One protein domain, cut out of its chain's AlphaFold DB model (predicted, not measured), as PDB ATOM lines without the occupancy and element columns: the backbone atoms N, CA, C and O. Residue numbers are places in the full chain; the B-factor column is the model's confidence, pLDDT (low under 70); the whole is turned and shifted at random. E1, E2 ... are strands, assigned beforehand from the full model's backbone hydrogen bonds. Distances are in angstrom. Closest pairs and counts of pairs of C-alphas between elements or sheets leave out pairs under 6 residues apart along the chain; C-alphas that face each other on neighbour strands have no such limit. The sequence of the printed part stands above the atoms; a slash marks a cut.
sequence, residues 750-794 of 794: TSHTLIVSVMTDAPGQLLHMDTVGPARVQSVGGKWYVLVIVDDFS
ATOM      1  N   THR A 750       7.837  -0.548  61.668       57.41
ATOM      2  CA  THR A 750       9.156  -0.412  61.036       57.41
ATOM      3  C   THR A 750       9.031   0.445  59.778       57.41
ATOM      4  O   THR A 750       8.015   0.381  59.083       57.41
ATOM      5  N   SER A 751      10.042   1.256  59.469       54.19
ATOM      6  CA  SER A 751      10.119   1.932  58.173       54.19
ATOM      7  C   SER A 751      10.230   0.881  57.070       54.19
ATOM      8  O   SER A 751      11.108   0.018  57.147       54.19
ATOM      9  N   HIS A 752       9.361   0.942  56.060       54.25
ATOM     10  CA  HIS A 752       9.511   0.110  54.867       54.25
ATOM     11  C   HIS A 752      10.867   0.404  54.217       54.25
ATOM     12  O   HIS A 752      11.290   1.561  54.145       54.25
ATOM     13  N   THR A 753      11.560  -0.638  53.764       53.41
ATOM     14  CA  THR A 753      12.726  -0.484  52.890       53.41
ATOM     15  C   THR A 753      12.315   0.343  51.680       53.41
ATOM     16  O   THR A 753      11.335   0.009  51.017       53.41
ATOM     17  N   LEU A 754      13.039   1.434  51.417       53.06
ATOM     18  CA  LEU A 754      12.824   2.251  50.226       53.06
ATOM     19  C   LEU A 754      12.969   1.355  48.992       53.06
ATOM     20  O   LEU A 754      14.040   0.796  48.756       53.06
ATOM     21  N   ILE A 755      11.889   1.209  48.229       58.69
ATOM     22  CA  ILE A 755      11.926   0.575  46.915       58.69
ATOM     23  C   ILE A 755      12.553   1.609  45.977       58.69
ATOM     24  O   ILE A 755      11.971   2.661  45.727       58.69
ATOM     25  N   VAL A 756      13.788   1.356  45.545       57.41
ATOM     26  CA  VAL A 756      14.603   2.319  44.774       57.41
ATOM     27  C   VAL A 756      14.371   2.184  43.259       57.41
ATOM     28  O   VAL A 756      14.870   2.993  42.483       57.41
ATOM     29  N   SER A 757      13.598   1.186  42.822       61.81
ATOM     30  CA  SER A 757      13.286   0.932  41.411       61.81
ATOM     31  C   SER A 757      11.916   0.273  41.258       61.81
ATOM     32  O   SER A 757      11.663  -0.749  41.897       61.81
ATOM     33  N   VAL A 758      11.075   0.830  40.385       69.38
ATOM     34  CA  VAL A 758       9.862   0.168  39.874       69.38
ATOM     35  C   VAL A 758      10.294  -1.088  39.113       69.38
ATOM     36  O   VAL A 758      11.229  -1.020  38.314       69.38
ATOM     37  N   MET A 759       9.682  -2.239  39.406       68.75
ATOM     38  CA  MET A 759      10.083  -3.539  38.839       68.75
ATOM     39  C   MET A 759       9.191  -3.990  37.670       68.75
ATOM     40  O   MET A 759       9.276  -5.139  37.238       68.75
ATOM     41  N   THR A 760       8.333  -3.102  37.175       80.81
ATOM     42  CA  THR A 760       7.334  -3.366  36.135       80.81
ATOM     43  C   THR A 760       7.552  -2.476  34.910       80.81
ATOM     44  O   THR A 760       8.048  -1.357  35.026       80.81
ATOM     45  N   ASP A 761       7.177  -2.981  33.730       80.50
ATOM     46  CA  ASP A 761       7.381  -2.327  32.425       80.50
ATOM     47  C   ASP A 761       6.061  -1.886  31.755       80.50
ATOM     48  O   ASP A 761       6.077  -1.210  30.724       80.50
ATOM     49  N   ALA A 762       4.904  -2.280  32.306       81.88
ATOM     50  CA  ALA A 762       3.585  -1.885  31.809       81.88
ATOM     51  C   ALA A 762       2.519  -1.852  32.927       81.88
ATOM     52  O   ALA A 762       2.624  -2.633  33.879       81.88
ATOM     53  N   PRO A 763       1.456  -1.029  32.790       85.06
ATOM     54  CA  PRO A 763       0.376  -0.959  33.774       85.06
ATOM     55  C   PRO A 763      -0.323  -2.304  34.007       85.06
ATOM     56  O   PRO A 763      -0.623  -3.036  33.058       85.06
ATOM     57  N   GLY A 764      -0.627  -2.612  35.267       79.69
ATOM     58  CA  GLY A 764      -1.365  -3.802  35.691       79.69
ATOM     59  C   GLY A 764      -0.548  -5.095  35.736       79.69
ATOM     60  O   GLY A 764      -1.120  -6.155  35.995       79.69
ATOM     61  N   GLN A 765       0.770  -5.038  35.507       85.38
ATOM     62  CA  GLN A 765       1.653  -6.203  35.647       85.38
ATOM     63  C   GLN A 765       1.794  -6.660  37.103       85.38
ATOM     64  O   GLN A 765       1.899  -7.862  37.358       85.38
ATOM     65  N   LEU A 766       1.773  -5.725  38.054       81.31
ATOM     66  CA  LEU A 766       1.811  -6.029  39.477       81.31
ATOM     67  C   LEU A 766       0.943  -5.036  40.244       81.31
ATOM     68  O   LEU A 766       1.243  -3.850  40.303       81.31
ATOM     69  N   LEU A 767      -0.119  -5.543  40.866       84.00
ATOM     70  CA  LEU A 767      -0.997  -4.752  41.721       84.00
ATOM     71  C   LEU A 767      -0.719  -5.077  43.188       84.00
ATOM     72  O   LEU A 767      -0.891  -6.216  43.629       84.00
ATOM     73  N   HIS A 768      -0.354  -4.061  43.959       81.25
ATOM     74  CA  HIS A 768      -0.282  -4.124  45.413       81.25
ATOM     75  C   HIS A 768      -1.662  -3.822  45.982       81.25
ATOM     76  O   HIS A 768      -2.164  -2.701  45.877       81.25
ATOM     77  N   MET A 769      -2.298  -4.832  46.569       87.19
ATOM     78  CA  MET A 769      -3.625  -4.708  47.165       87.19
ATOM     79  C   MET A 769      -3.517  -4.871  48.677       87.19
ATOM     80  O   MET A 769      -3.011  -5.886  49.149       87.19
ATOM     81  N   ASP A 770      -4.025  -3.902  49.433       84.81
ATOM     82  CA  ASP A 770      -4.085  -3.988  50.891       84.81
ATOM     83  C   ASP A 770      -5.429  -3.495  51.427       84.81
ATOM     84  O   ASP A 770      -6.031  -2.543  50.928       84.81
ATOM     85  N   THR A 771      -5.918  -4.157  52.468       80.88
ATOM     86  CA  THR A 771      -7.155  -3.796  53.156       80.88
ATOM     87  C   THR A 771      -6.836  -3.108  54.470       80.88
ATOM     88  O   THR A 771      -6.377  -3.729  55.424       80.88
ATOM     89  N   VAL A 772      -7.169  -1.826  54.560       80.81
ATOM     90  CA  VAL A 772      -6.976  -1.015  55.760       80.81
ATOM     91  C   VAL A 772      -8.277  -0.956  56.560       80.81
ATOM     92  O   VAL A 772      -9.279  -0.400  56.103       80.81
ATOM     93  N   GLY A 773      -8.276  -1.491  57.786       83.19
ATOM     94  CA  GLY A 773      -9.370  -1.303  58.745       83.19
ATOM     95  C   GLY A 773      -9.415  -2.336  59.882       83.19
ATOM     96  O   GLY A 773      -8.615  -3.269  59.895       83.19
ATOM     97  N   PRO A 774     -10.351  -2.183  60.844       71.12
ATOM     98  CA  PRO A 774     -11.416  -1.178  60.874       71.12
ATOM     99  C   PRO A 774     -10.911   0.214  61.295       71.12
ATOM    100  O   PRO A 774     -10.222   0.371  62.305       71.12
ATOM    101  N   ALA A 775     -11.270   1.247  60.530       76.62
ATOM    102  CA  ALA A 775     -10.958   2.636  60.862       76.62
ATOM    103  C   ALA A 775     -11.696   3.083  62.138       76.62
ATOM    104  O   ALA A 775     -12.811   2.651  62.413       76.62
ATOM    105  N   ARG A 776     -11.110   3.993  62.927       73.94
ATOM    106  CA  ARG A 776     -11.741   4.479  64.177       73.94
ATOM    107  C   ARG A 776     -13.002   5.319  63.951       73.94
ATOM    108  O   ARG A 776     -13.782   5.500  64.879       73.94
ATOM    109  N   VAL A 777     -13.166   5.869  62.750       70.25
ATOM    110  CA  VAL A 777     -14.299   6.711  62.361       70.25
ATOM    111  C   VAL A 777     -14.873   6.146  61.071       70.25
ATOM    112  O   VAL A 777     -14.130   5.899  60.122       70.25
ATOM    113  N   GLN A 778     -16.186   5.934  61.053       81.44
ATOM    114  CA  GLN A 778     -16.896   5.431  59.885       81.44
ATOM    115  C   GLN A 778     -16.811   6.450  58.741       81.44
ATOM    116  O   GLN A 778     -16.974   7.653  58.958       81.44
ATOM    117  N   SER A 779     -16.555   5.977  57.522       81.38
ATOM    118  CA  SER A 779     -16.612   6.841  56.338       81.38
ATOM    119  C   SER A 779     -18.028   7.383  56.119       81.38
ATOM    120  O   SER A 779     -19.009   6.806  56.593       81.38
ATOM    121  N   VAL A 780     -18.149   8.465  55.345       79.38
ATOM    122  CA  VAL A 780     -19.449   9.079  55.005       79.38
ATOM    123  C   VAL A 780     -20.409   8.066  54.356       79.38
ATOM    124  O   VAL A 780     -21.611   8.134  54.579       79.38
ATOM    125  N   GLY A 781     -19.885   7.076  53.621       83.50
ATOM    126  CA  GLY A 781     -20.660   5.982  53.019       83.50
ATOM    127  C   GLY A 781     -20.934   4.785  53.941       83.50
ATOM    128  O   GLY A 781     -21.314   3.718  53.460       83.50
ATOM    129  N   GLY A 782     -20.683   4.902  55.247       81.38
ATOM    130  CA  GLY A 782     -20.968   3.845  56.221       81.38
ATOM    131  C   GLY A 782     -19.959   2.687  56.243       81.38
ATOM    132  O   GLY A 782     -20.192   1.686  56.923       81.38
ATOM    133  N   LYS A 783     -18.837   2.778  55.520       84.06
ATOM    134  CA  LYS A 783     -17.813   1.719  55.457       84.06
ATOM    135  C   LYS A 783     -16.724   1.921  56.514       84.06
ATOM    136  O   LYS A 783     -16.338   3.060  56.787       84.06
ATOM    137  N   TRP A 784     -16.235   0.813  57.070       86.00
ATOM    138  CA  TRP A 784     -15.191   0.759  58.108       86.00
ATOM    139  C   TRP A 784     -13.825   0.305  57.588       86.00
ATOM    140  O   TRP A 784     -12.823   0.482  58.275       86.00
ATOM    141  N   TYR A 785     -13.794  -0.270  56.389       84.81
ATOM    142  CA  TYR A 785     -12.601  -0.800  55.744       84.81
ATOM    143  C   TYR A 785     -12.430  -0.118  54.390       84.81
ATOM    144  O   TYR A 785     -13.423   0.189  53.723       84.81
ATOM    145  N   VAL A 786     -11.181   0.111  54.002       84.81
ATOM    146  CA  VAL A 786     -10.792   0.646  52.696       84.81
ATOM    147  C   VAL A 786      -9.875  -0.372  52.037       84.81
ATOM    148  O   VAL A 786      -8.918  -0.819  52.659       84.81
ATOM    149  N   LEU A 787     -10.172  -0.743  50.796       84.62
ATOM    150  CA  LEU A 787      -9.255  -1.505  49.958       84.62
ATOM    151  C   LEU A 787      -8.430  -0.502  49.151       84.62
ATOM    152  O   LEU A 787      -8.993   0.306  48.413       84.62
ATOM    153  N   VAL A 788      -7.118  -0.540  49.329       85.88
ATOM    154  CA  VAL A 788      -6.156   0.226  48.547       85.88
ATOM    155  C   VAL A 788      -5.586  -0.712  47.497       85.88
ATOM    156  O   VAL A 788      -5.152  -1.813  47.819       85.88
ATOM    157  N   ILE A 789      -5.622  -0.280  46.242       87.62
ATOM    158  CA  ILE A 789      -5.025  -0.985  45.110       87.62
ATOM    159  C   ILE A 789      -4.076   0.011  44.464       87.62
ATOM    160  O   ILE A 789      -4.512   1.088  44.055       87.62
ATOM    161  N   VAL A 790      -2.797  -0.332  44.420       84.12
ATOM    162  CA  VAL A 790      -1.751   0.460  43.774       84.12
ATOM    163  C   VAL A 790      -1.148  -0.395  42.677       84.12
ATOM    164  O   VAL A 790      -0.786  -1.541  42.923       84.12
ATOM    165  N   ASP A 791      -1.060   0.153  41.476       84.69
ATOM    166  CA  ASP A 791      -0.283  -0.459  40.407       84.69
ATOM    167  C   ASP A 791       1.188  -0.104  40.608       84.69
ATOM    168  O   ASP A 791       1.512   1.060  40.829       84.69
ATOM    169  N   ASP A 792       2.073  -1.097  40.580       82.56
ATOM    170  CA  ASP A 792       3.512  -0.892  40.790       82.56
ATOM    171  C   ASP A 792       4.112   0.058  39.736       82.56
ATOM    172  O   ASP A 792       5.088   0.751  40.020       82.56
ATOM    173  N   PHE A 793       3.503   0.116  38.544       80.06
ATOM    174  CA  PHE A 793       3.982   0.895  37.405       80.06
ATOM    175  C   PHE A 793       3.530   2.370  37.375       80.06
ATOM    176  O   PHE A 793       4.307   3.222  36.937       80.06
ATOM    177  N   SER A 794       2.277   2.682  37.752       71.19
ATOM    178  CA  SER A 794       1.588   3.947  37.395       71.19
ATOM    179  C   SER A 794       1.329   4.915  38.544       71.19
ATOM    180  O   SER A 794       0.852   4.432  39.596       71.19
TER     181      SER A 794
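Overview. This is residues 750 to 794 of the 794 residues of a protein of Oryza sativa subsp. japonica (UniProt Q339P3). Little regular structure is here: one hairpin, E1 then E2, makes the long axis with its wide loop, of which residues 777 to 782 stick out, and a leading arm bends away near the other end, its residues 750 to 756 standing free. The printed part has 45 residues, 12 of them in the two antiparallel strands, with no named helix; its class is all strand. It is only just extended, close to loose, with a radius of gyration of the C-alphas of 14.3 A, and flat, spanning 38 by 27 by 12 A.

Arrangement. Look first at E1, residues 767 to 772, and E2, residues 786 to 791, a hairpin of antiparallel neighbours at 162 degrees. C-alphas 769 and 789 face each other at 4.5 A; N 770 and O 788 are within hydrogen-bond range at 2.9 A.

Along the chain. Find C-alpha 767 at (-0.997, -4.752, 41.721); E1 runs 15.7 A from there. E2 runs 16.2 A, ending at C-alpha 791 at (-0.283, -0.459, 40.407).

Size, cuts and confidence. The farthest C-alphas, of Asp 761 and Val 777, are 38.1 A apart. The link from E1 to E2 is long, 13 residues. The printed part has no cut; residues 750 to 759 of this model have pLDDT under 70.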